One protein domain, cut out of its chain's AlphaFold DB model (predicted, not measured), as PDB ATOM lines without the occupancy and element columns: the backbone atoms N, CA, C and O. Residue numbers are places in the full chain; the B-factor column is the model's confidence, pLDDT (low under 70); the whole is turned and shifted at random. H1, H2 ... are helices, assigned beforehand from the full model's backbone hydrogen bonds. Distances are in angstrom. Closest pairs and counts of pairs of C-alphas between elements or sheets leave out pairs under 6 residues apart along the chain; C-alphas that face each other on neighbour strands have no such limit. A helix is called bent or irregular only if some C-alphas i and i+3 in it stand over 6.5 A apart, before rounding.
ATOM      1  N   THR A   3     241.793 216.575 300.617       66.06
ATOM      2  CA  THR A   3     240.717 217.049 299.724       66.06
ATOM      3  C   THR A   3     241.195 217.437 298.325       66.06
ATOM      4  O   THR A   3     240.438 217.292 297.372       66.06
ATOM      5  N   PHE A   4     242.445 217.883 298.174       70.88
ATOM      6  CA  PHE A   4     242.977 218.298 296.871       70.88
ATOM      7  C   PHE A   4     243.121 217.113 295.901       70.88
ATOM      8  O   PHE A   4     242.659 217.178 294.765       70.88
ATOM      9  N   PHE A   5     243.660 215.986 296.380       72.44
ATOM     10  CA  PHE A   5     243.845 214.762 295.587       72.44
ATOM     11  C   PHE A   5     242.535 214.060 295.204       72.44
ATOM     12  O   PHE A   5     242.529 213.270 294.267       72.44
ATOM     13  N   VAL A   6     241.422 214.371 295.876       79.44
ATOM     14  CA  VAL A   6     240.094 213.816 295.556       79.44
ATOM     15  C   VAL A   6     239.470 214.487 294.330       79.44
ATOM     16  O   VAL A   6     238.784 213.826 293.555       79.44
ATOM     17  N   ALA A   7     239.701 215.788 294.135       84.06
ATOM     18  CA  ALA A   7     239.084 216.549 293.044       84.06
ATOM     19  C   ALA A   7     239.848 216.430 291.709       84.06
ATOM     20  O   ALA A   7     239.247 216.516 290.638       84.06
ATOM     21  N   LEU A   8     241.165 216.200 291.774       85.12
ATOM     22  CA  LEU A   8     242.069 216.090 290.621       85.12
ATOM     23  C   LEU A   8     241.634 215.040 289.573       85.12
ATOM     24  O   LEU A   8     241.551 215.400 288.398       85.12
ATOM     25  N   PRO A   9     241.287 213.785 289.934       85.75
ATOM     26  CA  PRO A   9     240.849 212.790 288.954       85.75
ATOM     27  C   PRO A   9     239.611 213.237 288.169       85.75
ATOM     28  O   PRO A   9     239.578 213.108 286.950       85.75
ATOM     29  N   GLY A  10     238.608 213.804 288.850       86.38
ATOM     30  CA  GLY A  10     237.376 214.271 288.208       86.38
ATOM     31  C   GLY A  10     237.625 215.411 287.221       86.38
ATOM     32  O   GLY A  10     237.069 215.410 286.124       86.38
ATOM     33  N   PHE A  11     238.517 216.340 287.575       89.50
ATOM     34  CA  PHE A  11     238.948 217.409 286.677       89.50
ATOM     35  C   PHE A  11     239.627 216.863 285.409       89.50
ATOM     36  O   PHE A  11     239.261 217.263 284.304       89.50
ATOM     37  N   PHE A  12     240.565 215.917 285.541       90.75
ATOM     38  CA  PHE A  12     241.251 215.333 284.381       90.75
ATOM     39  C   PHE A  12     240.316 214.504 283.494       90.75
ATOM     40  O   PHE A  12     240.439 214.561 282.272       90.75
ATOM     41  N   ILE A  13     239.335 213.807 284.079       90.38
ATOM     42  CA  ILE A  13     238.292 213.099 283.322       90.38
ATOM     43  C   ILE A  13     237.424 214.090 282.533       90.38
ATOM     44  O   ILE A  13     237.132 213.846 281.363       90.38
ATOM     45  N   ALA A  14     237.039 215.219 283.134       90.81
ATOM     46  CA  ALA A  14     236.271 216.257 282.445       90.81
ATOM     47  C   ALA A  14     237.068 216.894 281.294       90.81
ATOM     48  O   ALA A  14     236.535 217.062 280.196       90.81
ATOM     49  N   ALA A  15     238.354 217.188 281.512       87.31
ATOM     50  CA  ALA A  15     239.247 217.682 280.468       87.31
ATOM     51  C   ALA A  15     239.397 216.666 279.321       87.31
ATOM     52  O   ALA A  15     239.306 217.038 278.152       87.31
ATOM     53  N   LEU A  16     239.551 215.377 279.642       87.50
ATOM     54  CA  LEU A  16     239.608 214.298 278.656       87.50
ATOM     55  C   LEU A  16     238.314 214.218 277.838       87.50
ATOM     56  O   LEU A  16     238.370 214.154 276.611       87.50
ATOM     57  N   ALA A  17     237.152 214.281 278.492       88.62
ATOM     58  CA  ALA A  17     235.860 214.288 277.813       88.62
ATOM     59  C   ALA A  17     235.716 215.493 276.865       88.62
ATOM     60  O   ALA A  17     235.245 215.325 275.742       88.62
ATOM     61  N   ALA A  18     236.177 216.679 277.273       86.31
ATOM     62  CA  ALA A  18     236.174 217.873 276.428       86.31
ATOM     63  C   ALA A  18     237.070 217.708 275.187       86.31
ATOM     64  O   ALA A  18     236.629 217.981 274.072       86.31
ATOM     65  N   VAL A  19     238.294 217.192 275.356       81.69
ATOM     66  CA  VAL A  19     239.225 216.928 274.241       81.69
ATOM     67  C   VAL A  19     238.653 215.906 273.253       81.69
ATOM     68  O   VAL A  19     238.849 216.043 272.047       81.69
ATOM     69  N   VAL A  20     237.929 214.895 273.738       80.50
ATOM     70  CA  VAL A  20     237.273 213.896 272.878       80.50
ATOM     71  C   VAL A  20     236.059 214.485 272.151       80.50
ATOM     72  O   VAL A  20     235.862 214.190 270.971       80.50
ATOM     73  N   ALA A  21     235.269 215.324 272.829       82.12
ATOM     74  CA  ALA A  21     234.068 215.949 272.276       82.12
ATOM     75  C   ALA A  21     234.369 216.976 271.174       82.12
ATOM     76  O   ALA A  21     233.549 217.152 270.271       82.12
ATOM     77  N   PHE A  22     235.538 217.625 271.205       71.06
ATOM     78  CA  PHE A  22     236.006 218.446 270.092       71.06
ATOM     79  C   PHE A  22     236.328 217.561 268.880       71.06
ATOM     80  O   PHE A  22     237.454 217.099 268.694       71.06
ATOM     81  N   ASN A  23     235.314 217.307 268.051       55.41
ATOM     82  CA  ASN A  23     235.431 216.566 266.805       55.41
ATOM     83  C   ASN A  23     235.209 217.500 265.609       55.41
ATOM     84  O   ASN A  23     234.071 217.834 265.290       55.41
ATOM     85  N   GLY A  24     236.295 217.927 264.956       52.47
ATOM     86  CA  GLY A  24     236.218 218.734 263.736       52.47
ATOM     87  C   GLY A  24     237.524 219.444 263.368       52.47
ATOM     88  O   GLY A  24     237.934 220.378 264.049       52.47
ATOM     89  N   GLY A  25     238.150 219.007 262.271       52.84
ATOM     90  CA  GLY A  25     239.057 219.790 261.415       52.84
ATOM     91  C   GLY A  25     240.476 220.081 261.919       52.84
ATOM     92  O   GLY A  25     241.432 219.771 261.214       52.84
ATOM     93  N   ASP A  26     240.629 220.660 263.110       51.22
ATOM     94  CA  ASP A  26     241.863 221.388 263.471       51.22
ATOM     95  C   ASP A  26     242.733 220.664 264.524       51.22
ATOM     96  O   ASP A  26     243.964 220.734 264.508       51.22
ATOM     97  N   LEU A  27     242.112 219.860 265.402       52.12
ATOM     98  CA  LEU A  27     242.823 219.018 266.386       52.12
ATOM     99  C   LEU A  27     243.471 217.758 265.779       52.12
ATOM    100  O   LEU A  27     244.321 217.133 266.421       52.12
ATOM    101  N   ASP A  28     243.068 217.385 264.560       52.50
ATOM    102  CA  ASP A  28     243.640 216.272 263.788       52.50
ATOM    103  C   ASP A  28     244.724 216.725 262.798       52.50
ATOM    104  O   ASP A  28     245.276 215.905 262.056       52.50
ATOM    105  N   LYS A  29     245.087 218.018 262.794       53.78
ATOM    106  CA  LYS A  29     246.190 218.516 261.968       53.78
ATOM    107  C   LYS A  29     247.489 217.844 262.425       53.78
ATOM    108  O   LYS A  29     247.863 217.915 263.597       53.78
ATOM    109  N   LYS A  30     248.152 217.155 261.485       52.47
ATOM    110  CA  LYS A  30     249.404 216.410 261.700       52.47
ATOM    111  C   LYS A  30     250.389 217.260 262.499       52.47
ATOM    112  O   LYS A  30     250.713 218.374 262.090       52.47
ATOM    113  N   MET A  31     250.887 216.728 263.610       50.56
ATOM    114  CA  MET A  31     251.990 217.353 264.329       50.56
ATOM    115  C   MET A  31     253.263 217.144 263.490       50.56
ATOM    116  O   MET A  31     253.610 215.995 263.204       50.56
ATOM    117  N   PRO A  32     253.940 218.203 263.012       44.94
ATOM    118  CA  PRO A  32     255.145 218.024 262.216       44.94
ATOM    119  C   PRO A  32     256.249 217.422 263.096       44.94
ATOM    120  O   PRO A  32     256.638 218.013 264.098       44.94
ATOM    121  N   GLY A  33     256.756 216.243 262.721       50.09
ATOM    122  CA  GLY A  33     258.026 215.717 263.239       50.09
ATOM    123  C   GLY A  33     257.980 214.529 264.207       50.09
ATOM    124  O   GLY A  33     259.051 214.081 264.605       50.09
ATOM    125  N   VAL A  34     256.816 213.964 264.559       49.53
ATOM    126  CA  VAL A  34     256.762 212.761 265.420       49.53
ATOM    127  C   VAL A  34     255.906 211.668 264.781       49.53
ATOM    128  O   VAL A  34     254.681 211.693 264.833       49.53
ATOM    129  N   ILE A  35     256.577 210.687 264.177       46.78
ATOM    130  CA  ILE A  35     255.961 209.463 263.655       46.78
ATOM    131  C   ILE A  35     256.090 208.408 264.755       46.78
ATOM    132  O   ILE A  35     257.186 207.901 264.991       46.78
ATOM    133  N   ALA A  36     255.000 208.075 265.446       50.78
ATOM    134  CA  ALA A  36     254.991 206.920 266.339       50.78
ATOM    135  C   ALA A  36     254.362 205.730 265.610       50.78
ATOM    136  O   ALA A  36     253.251 205.822 265.097       50.78
ATOM    137  N   LYS A  37     255.072 204.602 265.560       47.31
ATOM    138  CA  LYS A  37     254.502 203.335 265.091       47.31
ATOM    139  C   LYS A  37     253.646 202.742 266.201       47.31
ATOM    140  O   LYS A  37     254.179 202.394 267.252       47.31
ATOM    141  N   ILE A  38     252.348 202.602 265.958       54.00
ATOM    142  CA  ILE A  38     251.428 201.916 266.865       54.00
ATOM    143  C   ILE A  38     250.927 200.677 266.128       54.00
ATOM    144  O   ILE A  38     250.270 200.791 265.100       54.00
ATOM    145  N   THR A  39     251.261 199.489 266.627       48.09
ATOM    146  CA  THR A  39     250.775 198.228 266.056       48.09
ATOM    147  C   THR A  39     249.370 197.963 266.581       48.09
ATOM    148  O   THR A  39     249.188 197.770 267.783       48.09
ATOM    149  N   VAL A  40     248.379 197.936 265.695       51.88
ATOM    150  CA  VAL A  40     246.987 197.622 266.035       51.88
ATOM    151  C   VAL A  40     246.614 196.340 265.292       51.88
ATOM    152  O   VAL A  40     246.801 196.242 264.089       51.88
ATOM    153  N   TYR A  41     246.123 195.326 266.014       53.00
ATOM    154  CA  TYR A  41     245.610 194.073 265.428       53.00
ATOM    155  C   TYR A  41     246.590 193.266 264.546       53.00
ATOM    156  O   TYR A  41     246.171 192.492 263.693       53.00
ATOM    157  N   GLY A  42     247.900 193.377 264.785       52.34
ATOM    158  CA  GLY A  42     248.908 192.600 264.050       52.34
ATOM    159  C   GLY A  42     249.345 193.216 262.720       52.34
ATOM    160  O   GLY A  42     250.308 192.723 262.140       52.34
ATOM    161  N   ASP A  43     248.732 194.327 262.303       46.19
ATOM    162  CA  ASP A  43     249.218 195.168 261.212       46.19
ATOM    163  C   ASP A  43     249.953 196.389 261.780       46.19
ATOM    164  O   ASP A  43     249.467 197.124 262.649       46.19
ATOM    165  N   THR A  44     251.184 196.602 261.317       44.75
ATOM    166  CA  THR A  44     251.956 197.804 261.644       44.75
ATOM    167  C   THR A  44     251.528 198.940 260.724       44.75
ATOM    168  O   THR A  44     252.230 199.256 259.759       44.75
ATOM    169  N   GLU A  45     250.388 199.568 261.000       47.50
ATOM    170  CA  GLU A  45     250.056 200.841 260.361       47.50
ATOM    171  C   GLU A  45     250.863 201.984 260.997       47.50
ATOM    172  O   GLU A  45     250.958 202.128 262.217       47.50
ATOM    173  N   ASN A  46     251.468 202.830 260.157       49.25
ATOM    174  CA  ASN A  46     252.056 204.093 260.604       49.25
ATOM    175  C   ASN A  46     250.922 205.087 260.885       49.25
ATOM    176  O   ASN A  46     250.632 205.964 260.070       49.25
ATOM    177  N   ILE A  47     250.259 204.932 262.028       55.62
ATOM    178  CA  ILE A  47     249.236 205.871 262.476       55.62
ATOM    179  C   ILE A  47     249.953 207.162 262.888       55.62
ATOM    180  O   ILE A  47     250.735 207.182 263.836       55.62
ATOM    181  N   ASN A  48     249.722 208.252 262.153       55.66
ATOM    182  CA  ASN A  48     250.193 209.572 262.571       55.66
ATOM    183  C   ASN A  48     249.541 209.913 263.916       55.66
ATOM    184  O   ASN A  48     248.315 209.945 264.004       55.66
ATOM    185  N   ILE A  49     250.343 210.191 264.946       61.03
ATOM    186  CA  ILE A  49     249.798 210.650 266.223       61.03
ATOM    187  C   ILE A  49     249.246 212.057 266.023       61.03
ATOM    188  O   ILE A  49     249.978 213.002 265.726       61.03
ATOM    189  N   THR A  50     247.932 212.183 266.182       74.50
ATOM    190  CA  THR A  50     247.269 213.481 266.230       74.50
ATOM    191  C   THR A  50     247.388 214.066 267.630       74.50
ATOM    192  O   THR A  50     247.527 213.352 268.630       74.50
ATOM    193  N   LEU A  51     247.330 215.393 267.719       74.38
ATOM    194  CA  LEU A  51     247.404 216.103 268.991       74.38
ATOM    195  C   LEU A  51     246.290 215.648 269.948       74.38
ATOM    196  O   LEU A  51     246.537 215.465 271.139       74.38
ATOM    197  N   ARG A  52     245.098 215.343 269.421       78.00
ATOM    198  CA  ARG A  52     243.992 214.755 270.192       78.00
ATOM    199  C   ARG A  52     244.394 213.458 270.899       78.00
ATOM    200  O   ARG A  52     244.081 213.271 272.075       78.00
ATOM    201  N   MET A  53     245.101 212.574 270.197       78.38
ATOM    202  CA  MET A  53     245.544 211.293 270.740       78.38
ATOM    203  C   MET A  53     246.576 211.499 271.856       78.38
ATOM    204  O   MET A  53     246.449 210.906 272.927       78.38
ATOM    205  N   PHE A  54     247.537 212.407 271.653       84.06
ATOM    206  CA  PHE A  54     248.519 212.771 272.676       84.06
ATOM    207  C   PHE A  54     247.863 213.344 273.943       84.06
ATOM    208  O   PHE A  54     248.147 212.861 275.040       84.06
ATOM    209  N   LEU A  55     246.952 214.319 273.815       85.62
ATOM    210  CA  LEU A  55     246.282 214.914 274.979       85.62
ATOM    211  C   LEU A  55     245.379 213.912 275.702       85.62
ATOM    212  O   LEU A  55     245.316 213.939 276.929       85.62
ATOM    213  N   SER A  56     244.711 213.017 274.970       86.75
ATOM    214  CA  SER A  56     243.894 211.957 275.570       86.75
ATOM    215  C   SER A  56     244.748 211.006 276.415       86.75
ATOM    216  O   SER A  56     244.422 210.744 277.575       86.75
ATOM    217  N   TYR A  57     245.901 210.565 275.895       87.88
ATOM    218  CA  TYR A  57     246.842 209.747 276.667       87.88
ATOM    219  C   TYR A  57     247.448 210.504 277.852       87.88
ATOM    220  O   TYR A  57     247.589 209.927 278.930       87.88
ATOM    221  N   LEU A  58     247.764 211.791 277.684       89.50
ATOM    222  CA  LEU A  58     248.297 212.631 278.753       89.50
ATOM    223  C   LEU A  58     247.268 212.788 279.882       89.50
ATOM    224  O   LEU A  58     247.553 212.401 281.013       89.50
ATOM    225  N   PHE A  59     246.048 213.256 279.607       89.44
ATOM    226  CA  PHE A  59     245.019 213.403 280.646       89.44
ATOM    227  C   PHE A  59     244.572 212.062 281.247       89.44
ATOM    228  O   PHE A  59     244.289 211.990 282.447       89.44
ATOM    229  N   GLY A  60     244.589 210.981 280.462       90.69
ATOM    230  CA  GLY A  60     244.398 209.622 280.969       90.69
ATOM    231  C   GLY A  60     245.480 209.227 281.981       90.69
ATOM    232  O   GLY A  60     245.163 208.769 283.081       90.69
ATOM    233  N   TYR A  61     246.750 209.490 281.665       91.06
ATOM    234  CA  TYR A  61     247.872 209.271 282.580       91.06
ATOM    235  C   TYR A  61     247.739 210.090 283.876       91.06
ATOM    236  O   TYR A  61     247.881 209.532 284.968       91.06
ATOM    237  N   LEU A  62     247.379 211.380 283.787       90.06
ATOM    238  CA  LEU A  62     247.152 212.217 284.977       90.06
ATOM    239  C   LEU A  62     245.976 211.724 285.840       90.06
ATOM    240  O   LEU A  62     245.995 211.863 287.066       90.06
ATOM    241  N   THR A  63     244.957 211.120 285.230       91.25
ATOM    242  CA  THR A  63     243.828 210.540 285.973       91.25
ATOM    243  C   THR A  63     244.287 209.340 286.801       91.25
ATOM    244  O   THR A  63     244.011 209.269 288.002       91.25
ATOM    245  N   ILE A  64     245.046 208.424 286.191       91.50
ATOM    246  CA  ILE A  64     245.564 207.223 286.862       91.50
ATOM    247  C   ILE A  64     246.518 207.604 287.998       91.50
ATOM    248  O   ILE A  64     246.389 207.083 289.108       91.50
ATOM    249  N   ILE A  65     247.444 208.539 287.760       90.56
ATOM    250  CA  ILE A  65     248.409 208.944 288.789       90.56
ATOM    251  C   ILE A  65     247.717 209.638 289.974       90.56
ATOM    252  O   ILE A  65     248.124 209.455 291.120       90.56
ATOM    253  N   SER A  66     246.621 210.363 289.721       89.25
ATOM    254  CA  SER A  66     245.813 210.992 290.771       89.25
ATOM    255  C   SER A  66     245.070 209.952 291.614       89.25
ATOM    256  O   SER A  66     245.068 210.055 292.841       89.25
ATOM    257  N   PHE A  67     244.511 208.908 290.989       89.56
ATOM    258  CA  PHE A  67     243.945 207.766 291.719       89.56
ATOM    259  C   PHE A  67     244.994 207.065 292.580       89.56
ATOM    260  O   PHE A  67     244.749 206.783 293.754       89.56
ATOM    261  N   MET A  68     246.178 206.816 292.024       88.56
ATOM    262  CA  MET A  68     247.263 206.164 292.753       88.56
ATOM    263  C   MET A  68     247.730 207.015 293.943       88.56
ATOM    264  O   MET A  68     247.880 206.494 295.049       88.56
ATOM    265  N   GLY A  69     247.863 208.333 293.760       86.44
ATOM    266  CA  GLY A  69     248.164 209.276 294.839       86.44
ATOM    267  C   GLY A  69     247.094 209.304 295.935       86.44
ATOM    268  O   GLY A  69     247.429 209.358 297.120       86.44
ATOM    269  N   PHE A  70     245.813 209.193 295.567       86.88
ATOM    270  CA  PHE A  70     244.707 209.097 296.523       86.88
ATOM    271  C   PHE A  70     244.778 207.819 297.369       86.88
ATOM    272  O   PHE A  70     244.707 207.901 298.599       86.88
ATOM    273  N   PHE A  71     244.992 206.657 296.743       86.81
ATOM    274  CA  PHE A  71     245.174 205.396 297.471       86.81
ATOM    275  C   PHE A  71     246.379 205.453 298.414       86.81
ATOM    276  O   PHE A  71     246.252 205.079 299.577       86.81
ATOM    277  N   ILE A  72     247.513 205.998 297.962       85.50
ATOM    278  CA  ILE A  72     248.718 206.174 298.788       85.50
ATOM    279  C   ILE A  72     248.431 207.064 300.006       85.50
ATOM    280  O   ILE A  72     248.829 206.723 301.120       85.50
ATOM    281  N   CYS A  73     247.700 208.171 299.830       83.94
ATOM    282  CA  CYS A  73     247.306 209.049 300.935       83.94
ATOM    283  C   CYS A  73     246.394 208.342 301.950       83.94
ATOM    284  O   CYS A  73     246.586 208.498 303.161       83.94
ATOM    285  N   ILE A  74     245.416 207.561 301.478       84.69
ATOM    286  CA  ILE A  74     244.530 206.775 302.350       84.69
ATOM    287  C   ILE A  74     245.334 205.730 303.116       84.69
ATOM    288  O   ILE A  74     245.219 205.654 304.338       84.69
ATOM    289  N   SER A  75     246.175 204.960 302.425       82.06
ATOM    290  CA  SER A  75     247.030 203.959 303.055       82.06
ATOM    291  C   SER A  75     247.931 204.602 304.108       82.06
ATOM    292  O   SER A  75     247.943 204.146 305.248       82.06
ATOM    293  N   GLY A  76     248.593 205.720 303.801       79.25
ATOM    294  CA  GLY A  76     249.396 206.457 304.784       79.25
ATOM    295  C   GLY A  76     248.591 206.919 306.003       79.25
ATOM    296  O   GLY A  76     249.055 206.794 307.136       79.25
ATOM    297  N   SER A  77     247.357 207.378 305.794       76.69
ATOM    298  CA  SER A  77     246.467 207.805 306.883       76.69
ATOM    299  C   SER A  77     246.026 206.638 307.774       76.69
ATOM    300  O   SER A  77     245.906 206.815 308.983       76.69
ATOM    301  N   LEU A  78     245.830 205.442 307.209       77.00
ATOM    302  CA  LEU A  78     245.502 204.221 307.959       77.00
ATOM    303  C   LEU A  78     246.709 203.664 308.732       77.00
ATOM    304  O   LEU A  78     246.548 203.115 309.825       77.00
ATOM    305  N   LEU A  79     247.923 203.820 308.197       70.12
ATOM    306  CA  LEU A  79     249.151 203.415 308.885       70.12
ATOM    307  C   LEU A  79     249.559 204.401 309.997       70.12
ATOM    308  O   LEU A  79     250.118 203.971 311.003       70.12
ATOM    309  N   SER A  80     249.236 205.693 309.871       64.75
ATOM    310  CA  SER A  80     249.598 206.732 310.850       64.75
ATOM    311  C   SER A  80     249.210 206.419 312.310       64.75
ATOM    312  O   SER A  80     250.072 206.577 313.177       64.75
ATOM    313  N   PRO A  81     247.976 205.983 312.645       60.66
ATOM    314  CA  PRO A  81     247.625 205.651 314.027       60.66
ATOM    315  C   PRO A  81     248.289 204.355 314.515       60.66
ATOM    316  O   PRO A  81     248.673 204.277 315.682       60.66
ATOM    317  N   ASN A  82     248.510 203.374 313.633       55.78
ATOM    318  CA  ASN A  82     249.188 202.115 313.974       55.78
ATOM    319  C   ASN A  82     250.679 202.306 314.309       55.78
ATOM    320  O   ASN A  82     251.235 201.534 315.085       55.78
ATOM    321  N   LEU A  83     251.313 203.353 313.773       52.94
ATOM    322  CA  LEU A  83     252.694 203.747 314.093       52.94
ATOM    323  C   LEU A  83     252.809 204.570 315.392       52.94
ATOM    324  O   LEU A  83     253.905 204.729 315.924       52.94
ATOM    325  N   SER A  84     251.697 205.116 315.894       51.34
ATOM    326  CA  SER A  84     251.668 205.963 317.098       51.34
ATOM    327  C   SER A  84     251.485 205.189 318.404       51.34
ATOM    328  O   SER A  84     251.576 205.784 319.478       51.34
ATOM    329  N   LEU A  85     251.255 203.870 318.328       54.09
ATOM    330  CA  LEU A  85     251.303 203.008 319.504       54.09
ATOM    331  C   LEU A  85     252.721 203.120 320.068       54.09
ATOM    332  O   LEU A  85     253.675 202.762 319.370       54.09
ATOM    333  N   PRO A  86     252.887 203.695 321.275       50.62
ATOM    334  CA  PRO A  86     254.204 203.951 321.808       50.62
ATOM    335  C   PRO A  86     254.934 202.618 321.824       50.62
ATOM    336  O   PRO A  86     254.391 201.612 322.283       50.62
ATOM    337  N   SER A  93     267.626 201.123 318.985       67.38
ATOM    338  CA  SER A  93     267.860 202.353 318.212       67.38
ATOM    339  C   SER A  93     267.651 202.175 316.699       67.38
ATOM    340  O   SER A  93     267.206 203.102 316.029       67.38
ATOM    341  N   TYR A  94     267.877 200.971 316.165       70.12
ATOM    342  CA  TYR A  94     267.669 200.631 314.754       70.12
ATOM    343  C   TYR A  94     266.218 200.796 314.270       70.12
ATOM    344  O   TYR A  94     265.996 201.238 313.144       70.12
ATOM    345  N   ILE A  95     265.222 200.489 315.111       72.25
ATOM    346  CA  ILE A  95     263.799 200.562 314.729       72.25
ATOM    347  C   ILE A  95     263.353 202.024 314.596       72.25
ATOM    348  O   ILE A  95     262.557 202.361 313.722       72.25
ATOM    349  N   SER A  96     263.919 202.912 315.419       71.38
ATOM    350  CA  SER A  96     263.594 204.340 315.403       71.38
ATOM    351  C   SER A  96     264.108 205.032 314.131       71.38
ATOM    352  O   SER A  96     263.353 205.752 313.480       71.38
ATOM    353  N   TYR A  97     265.340 204.731 313.697       77.50
ATOM    354  CA  TYR A  97     265.875 205.247 312.428       77.50
ATOM    355  C   TYR A  97     265.117 204.716 311.206       77.50
ATOM    356  O   TYR A  97     264.833 205.480 310.285       77.50
ATOM    357  N   ALA A  98     264.751 203.430 311.201       78.38
ATOM    358  CA  ALA A  98     263.976 202.839 310.110       78.38
ATOM    359  C   ALA A  98     262.594 203.500 309.959       78.38
ATOM    360  O   ALA A  98     262.125 203.726 308.844       78.38
ATOM    361  N   HIS A  99     261.961 203.854 311.077       75.31
ATOM    362  CA  HIS A  99     260.665 204.523 311.093       75.31
ATOM    363  C   HIS A  99     260.729 205.963 310.562       75.31
ATOM    364  O   HIS A  99     259.900 206.355 309.739       75.31
ATOM    365  N   GLU A 100     261.729 206.741 310.984       77.00
ATOM    366  CA  GLU A 100     261.951 208.089 310.443       77.00
ATOM    367  C   GLU A 100     262.313 208.047 308.952       77.00
ATOM    368  O   GLU A 100     261.773 208.826 308.163       77.00
ATOM    369  N   PHE A 101     263.124 207.074 308.524       84.31
ATOM    370  CA  PHE A 101     263.424 206.869 307.107       84.31
ATOM    371  C   PHE A 101     262.163 206.552 306.290       84.31
ATOM    372  O   PHE A 101     261.958 207.142 305.231       84.31
ATOM    373  N   LEU A 102     261.282 205.679 306.792       84.25
ATOM    374  CA  LEU A 102     260.030 205.326 306.115       84.25
ATOM    375  C   LEU A 102     259.106 206.542 305.940       84.25
ATOM    376  O   LEU A 102     258.521 206.718 304.870       84.25
ATOM    377  N   LYS A 103     258.995 207.405 306.959       82.69
ATOM    378  CA  LYS A 103     258.215 208.650 306.869       82.69
ATOM    379  C   LYS A 103     258.780 209.599 305.818       82.69
ATOM    380  O   LYS A 103     258.021 210.122 305.001       82.69
ATOM    381  N   VAL A 104     260.097 209.815 305.831       85.69
ATOM    382  CA  VAL A 104     260.776 210.687 304.861       85.69
ATOM    383  C   VAL A 104     260.614 210.138 303.445       85.69
ATOM    384  O   VAL A 104     260.279 210.896 302.538       85.69
ATOM    385  N   LEU A 105     260.761 208.823 303.262       88.56
ATOM    386  CA  LEU A 105     260.543 208.146 301.984       88.56
ATOM    387  C   LEU A 105     259.104 208.338 301.483       88.56
ATOM    388  O   LEU A 105     258.892 208.682 300.323       88.56
ATOM    389  N   PHE A 106     258.110 208.157 302.355       86.12
ATOM    390  CA  PHE A 106     256.701 208.341 302.010       86.12
ATOM    391  C   PHE A 106     256.391 209.787 301.592       86.12
ATOM    392  O   PHE A 106     255.734 210.015 300.573       86.12
ATOM    393  N   LEU A 107     256.910 210.767 302.336       86.25
ATOM    394  CA  LEU A 107     256.757 212.187 302.012       86.25
ATOM    395  C   LEU A 107     257.441 212.532 300.684       86.25
ATOM    396  O   LEU A 107     256.862 213.241 299.857       86.25
ATOM    397  N   PHE A 108     258.634 211.983 300.448       90.19
ATOM    398  CA  PHE A 108     259.360 212.141 299.193       90.19
ATOM    399  C   PHE A 108     258.565 211.590 298.002       90.19
ATOM    400  O   PHE A 108     258.417 212.287 297.000       90.19
ATOM    401  N   ILE A 109     257.980 210.391 298.125       88.75
ATOM    402  CA  ILE A 109     257.154 209.779 297.071       88.75
ATOM    403  C   ILE A 109     255.947 210.661 296.736       88.75
ATOM    404  O   ILE A 109     255.698 210.925 295.561       88.75
ATOM    405  N   ILE A 110     255.214 211.157 297.741       86.00
ATOM    406  CA  ILE A 110     254.048 212.027 297.512       86.00
ATOM    407  C   ILE A 110     254.461 213.345 296.851       86.00
ATOM    408  O   ILE A 110     253.802 213.794 295.910       86.00
ATOM    409  N   SER A 111     255.550 213.961 297.314       88.00
ATOM    410  CA  SER A 111     256.062 215.211 296.742       88.00
ATOM    411  C   SER A 111     256.512 215.028 295.289       88.00
ATOM    412  O   SER A 111     256.190 215.849 294.424       88.00
ATOM    413  N   PHE A 112     257.181 213.912 294.994       90.50
ATOM    414  CA  PHE A 112     257.582 213.548 293.641       90.50
ATOM    415  C   PHE A 112     256.365 213.327 292.734       90.50
ATOM    416  O   PHE A 112     256.299 213.892 291.641       90.50
ATOM    417  N   LEU A 113     255.366 212.568 293.195       87.94
ATOM    418  CA  LEU A 113     254.140 212.310 292.433       87.94
ATOM    419  C   LEU A 113     253.375 213.610 292.142       87.94
ATOM    420  O   LEU A 113     252.964 213.849 291.007       87.94
ATOM    421  N   GLY A 114     253.248 214.485 293.145       87.75
ATOM    422  CA  GLY A 114     252.626 215.801 292.992       87.75
ATOM    423  C   GLY A 114     253.358 216.690 291.984       87.75
ATOM    424  O   GLY A 114     252.719 217.326 291.148       87.75
ATOM    425  N   SER A 115     254.694 216.679 291.998       89.88
ATOM    426  CA  SER A 115     255.508 217.442 291.041       89.88
ATOM    427  C   SER A 115     255.304 216.959 289.601       89.88
ATOM    428  O   SER A 115     255.160 217.777 288.695       89.88
ATOM    429  N   ASN A 116     255.210 215.641 289.390       90.50
ATOM    430  CA  ASN A 116     254.908 215.070 288.073       90.50
ATOM    431  C   ASN A 116     253.536 215.527 287.561       90.50
ATOM    432  O   ASN A 116     253.423 215.955 286.413       90.50
ATOM    433  N   VAL A 117     252.509 215.510 288.417       90.62
ATOM    434  CA  VAL A 117     251.166 215.992 288.054       90.62
ATOM    435  C   VAL A 117     251.208 217.453 287.619       90.62
ATOM    436  O   VAL A 117     250.627 217.789 286.588       90.62
ATOM    437  N   ILE A 118     251.914 218.315 288.354       91.19
ATOM    438  CA  ILE A 118     252.029 219.743 288.024       91.19
ATOM    439  C   ILE A 118     252.720 219.926 286.667       91.19
ATOM    440  O   ILE A 118     252.147 220.561 285.783       91.19
ATOM    441  N   CYS A 119     253.893 219.316 286.467       92.31
ATOM    442  CA  CYS A 119     254.639 219.418 285.210       92.31
ATOM    443  C   CYS A 119     253.818 218.929 284.010       92.31
ATOM    444  O   CYS A 119     253.721 219.629 282.999       92.31
ATOM    445  N   CYS A 120     253.179 217.759 284.117       90.94
ATOM    446  CA  CYS A 120     252.357 217.227 283.032       90.94
ATOM    447  C   CYS A 120     251.104 218.082 282.783       90.94
ATOM    448  O   CYS A 120     250.705 218.243 281.631       90.94
ATOM    449  N   THR A 121     250.512 218.678 283.824       91.31
ATOM    450  CA  THR A 121     249.364 219.591 283.671       91.31
ATOM    451  C   THR A 121     249.776 220.861 282.932       91.31
ATOM    452  O   THR A 121     249.073 221.280 282.013       91.31
ATOM    453  N   SER A 122     250.930 221.446 283.272       90.94
ATOM    454  CA  SER A 122     251.481 222.608 282.564       90.94
ATOM    455  C   SER A 122     251.741 222.309 281.088       90.94
ATOM    456  O   SER A 122     251.390 223.119 280.235       90.94
ATOM    457  N   ILE A 123     252.290 221.131 280.780       89.62
ATOM    458  CA  ILE A 123     252.502 220.676 279.399       89.62
ATOM    459  C   ILE A 123     251.164 220.524 278.662       89.62
ATOM    460  O   ILE A 123     251.013 221.037 277.556       89.62
ATOM    461  N   GLY A 124     250.167 219.880 279.279       88.44
ATOM    462  CA  GLY A 124     248.833 219.733 278.687       88.44
ATOM    463  C   GLY A 124     248.151 221.078 278.405       88.44
ATOM    464  O   GLY A 124     247.598 221.275 277.325       88.44
ATOM    465  N   LEU A 125     248.240 222.024 279.345       87.88
ATOM    466  CA  LEU A 125     247.717 223.389 279.199       87.88
ATOM    467  C   LEU A 125     248.425 224.176 278.100       87.88
ATOM    468  O   LEU A 125     247.756 224.861 277.330       87.88
ATOM    469  N   TYR A 126     249.752 224.072 278.011       87.88
ATOM    470  CA  TYR A 126     250.528 224.723 276.959       87.88
ATOM    471  C   TYR A 126     250.039 224.287 275.570       87.88
ATOM    472  O   TYR A 126     249.702 225.134 274.745       87.88
ATOM    473  N   PHE A 127     249.890 222.977 275.350       82.81
ATOM    474  CA  PHE A 127     249.409 222.454 274.069       82.81
ATOM    475  C   PHE A 127     247.950 222.819 273.772       82.81
ATOM    476  O   PHE A 127     247.622 223.107 272.622       82.81
ATOM    477  N   LEU A 128     247.074 222.847 274.784       82.94
ATOM    478  CA  LEU A 128     245.702 223.339 274.607       82.94
ATOM    479  C   LEU A 128     245.682 224.821 274.218       82.94
ATOM    480  O   LEU A 128     244.976 225.200 273.287       82.94
ATOM    481  N   SER A 129     246.468 225.653 274.905       82.56
ATOM    482  CA  SER A 129     246.525 227.094 274.655       82.56
ATOM    483  C   SER A 129     247.077 227.412 273.269       82.56
ATOM    484  O   SER A 129     246.543 228.281 272.583       82.56
ATOM    485  N   GLU A 130     248.126 226.706 272.844       80.75
ATOM    486  CA  GLU A 130     248.707 226.863 271.510       80.75
ATOM    487  C   GLU A 130     247.675 226.558 270.415       80.75
ATOM    488  O   GLU A 130     247.592 227.271 269.416       80.75
ATOM    489  N   ARG A 131     246.831 225.542 270.623       74.06
ATOM    490  CA  ARG A 131     245.790 225.172 269.656       74.06
ATOM    491  C   ARG A 131     244.640 226.162 269.614       74.06
ATOM    492  O   ARG A 131     244.232 226.547 268.526       74.06
ATOM    493  N   VAL A 132     244.170 226.625 270.772       76.00
ATOM    494  CA  VAL A 132     243.150 227.686 270.830       76.00
ATOM    495  C   VAL A 132     243.643 228.943 270.108       76.00
ATOM    496  O   VAL A 132     242.874 229.568 269.385       76.00
ATOM    497  N   TYR A 133     244.925 229.290 270.251       75.44
ATOM    498  CA  TYR A 133     245.522 230.422 269.544       75.44
ATOM    499  C   TYR A 133     245.568 230.217 268.021       75.44
ATOM    500  O   TYR A 133     245.211 231.127 267.276       75.44
ATOM    501  N   GLN A 134     245.956 229.027 267.553       68.69
ATOM    502  CA  GLN A 134     246.015 228.712 266.119       68.69
ATOM    503  C   GLN A 134     244.640 228.760 265.443       68.69
ATOM    504  O   GLN A 134     244.550 229.248 264.325       68.69
ATOM    505  N   THR A 135     243.570 228.347 266.127       66.75
ATOM    506  CA  THR A 135     242.199 228.432 265.592       66.75
ATOM    507  C   THR A 135     241.689 229.876 265.458       66.75
ATOM    508  O   THR A 135     240.786 230.137 264.667       66.75
ATOM    509  N   ILE A 136     242.236 230.832 266.221       64.94
ATOM    510  CA  ILE A 136     241.808 232.243 266.184       64.94
ATOM    511  C   ILE A 136     242.461 233.013 265.026       64.94
ATOM    512  O   ILE A 136     241.901 234.013 264.574       64.94
ATOM    513  N   LEU A 137     243.629 232.582 264.541       57.81
ATOM    514  CA  LEU A 137     244.283 233.231 263.409       57.81
ATOM    515  C   LEU A 137     243.625 232.763 262.099       57.81
ATOM    516  O   LEU A 137     243.717 231.577 261.783       57.81
ATOM    517  N   PRO A 138     242.968 233.654 261.328       52.50
ATOM    518  CA  PRO A 138     242.508 233.305 259.992       52.50
ATOM    519  C   PRO A 138     243.720 232.938 259.134       52.50
ATOM    520  O   PRO A 138     244.767 233.583 259.217       52.50
ATOM    521  N   ASP A 139     243.563 231.875 258.350       57.62
ATOM    522  CA  ASP A 139     244.582 231.329 257.462       57.62
ATOM    523  C   ASP A 139     245.149 232.462 256.590       57.62
ATOM    524  O   ASP A 139     244.437 233.071 255.790       57.62
ATOM    525  N   SER A 140     246.434 232.787 256.756       52.28
ATOM    526  CA  SER A 140     247.116 233.804 255.942       52.28
ATOM    527  C   SER A 140     247.188 233.425 254.457       52.28
ATOM    528  O   SER A 140     247.598 234.242 253.635       52.28
ATOM    529  N   ASP A 141     246.750 232.216 254.112       53.62
ATOM    530  CA  ASP A 141     246.687 231.672 252.758       53.62
ATOM    531  C   ASP A 141     245.516 232.250 251.932       53.62
ATOM    532  O   ASP A 141     245.451 232.035 250.719       53.62
ATOM    533  N   GLU A 142     244.609 233.029 252.541       53.38
ATOM    534  CA  GLU A 142     243.586 233.790 251.802       53.38
ATOM    535  C   GLU A 142     244.126 235.123 251.237       53.38
ATOM    536  O   GLU A 142     243.551 235.665 250.300       53.38
ATOM    537  N   PHE A 143     245.278 235.617 251.714       52.75
ATOM    538  CA  PHE A 143     245.897 236.857 251.210       52.75
ATOM    539  C   PHE A 143     246.841 236.661 250.010       52.75
ATOM    540  O   PHE A 143     247.307 237.652 249.446       52.75
TER     541      PHE A 143
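This is residues 3 to 86 and 93 to 143 of the 147 residues of an uncharacterized protein of Neokomagataea tanensis (UniProt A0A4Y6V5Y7). Three long helices run lengthwise nearly side by side, alternating in direction, with H2 in the middle: the shorter H1 packs along H2 as one half of a helical hairpin, and the longest helix, H3, passes H2 at a shallow tilt. A long loop, residues 22 to 50, joins H1 to H2 at one end, while residues 93 to 98 and 136 to 143 stick out at the two ends of the H3 stretch. The printed part has 135 residues with three named helices, in the order H1, H2, H3, and no named strand; the class is all helix. The whole is only just loose, close to extended, with a radius of gyration of the C-alphas of 21.3 A, and its outline is only just a rod, spanning 77 by 38 by 23 A.

H3, residues 93 to 136, touches H2, residues 51 to 82; their closest C-alphas are those of Leu 62 and Val 117, 6.3 A apart. H3 touches H2 with residues 110 to 124 alone, and H2 touches H3 with residues 55 to 69 alone. The two helices run opposite ways at a shallow tilt of 24 degrees. H1, residues 3 to 21, touches H2, with the C-alphas of Pro 9 and Thr 63 closest at 4.8 A. H1 and H2 form a helical hairpin, running opposite ways at a shallow tilt of 17 degrees. H1 and H3 are near each other, with 5 pairs of C-alphas within 10 A. In H3 every O i to N i+4 pair is within hydrogen-bond range; in H1 12 of 15 are, and in H2 26 of 28.

H3, from Ser 93 at (267.860, 202.353, 318.212) to Ile 136 at (241.808, 232.243, 266.184), is 65.4 A from first to last C-alpha. H2, from Leu 51 to Asn 82, measures 47.1 A, with C-alpha 51 at (247.404, 216.103, 268.991). It is only just irregular, C-alphas 78 and 81 being 6.6 A apart. H1, from Thr 3 at (240.717, 217.049, 299.724) to Ala 21, measures 28.3 A. It too is only just irregular, C-alphas 6 and 9 being 6.7 A apart.

The two C-alphas farthest apart are those of Ser 93 and Phe 143, 78.5 A. Without the stretches that stand free, the body spans 64 by 36 by 22 A. The link from H1 to H2 is long, with 29 residues. Residues 87 to 92 are not printed, and C-alphas 86 and 93 are 14.2 A apart across this cut between H2 and H3. The mean pLDDT of the printed part is 74.0; it is under 70 at residue 3, residues 23 to 49, residues 80 to 86, residue 93 and residues 134 to 143.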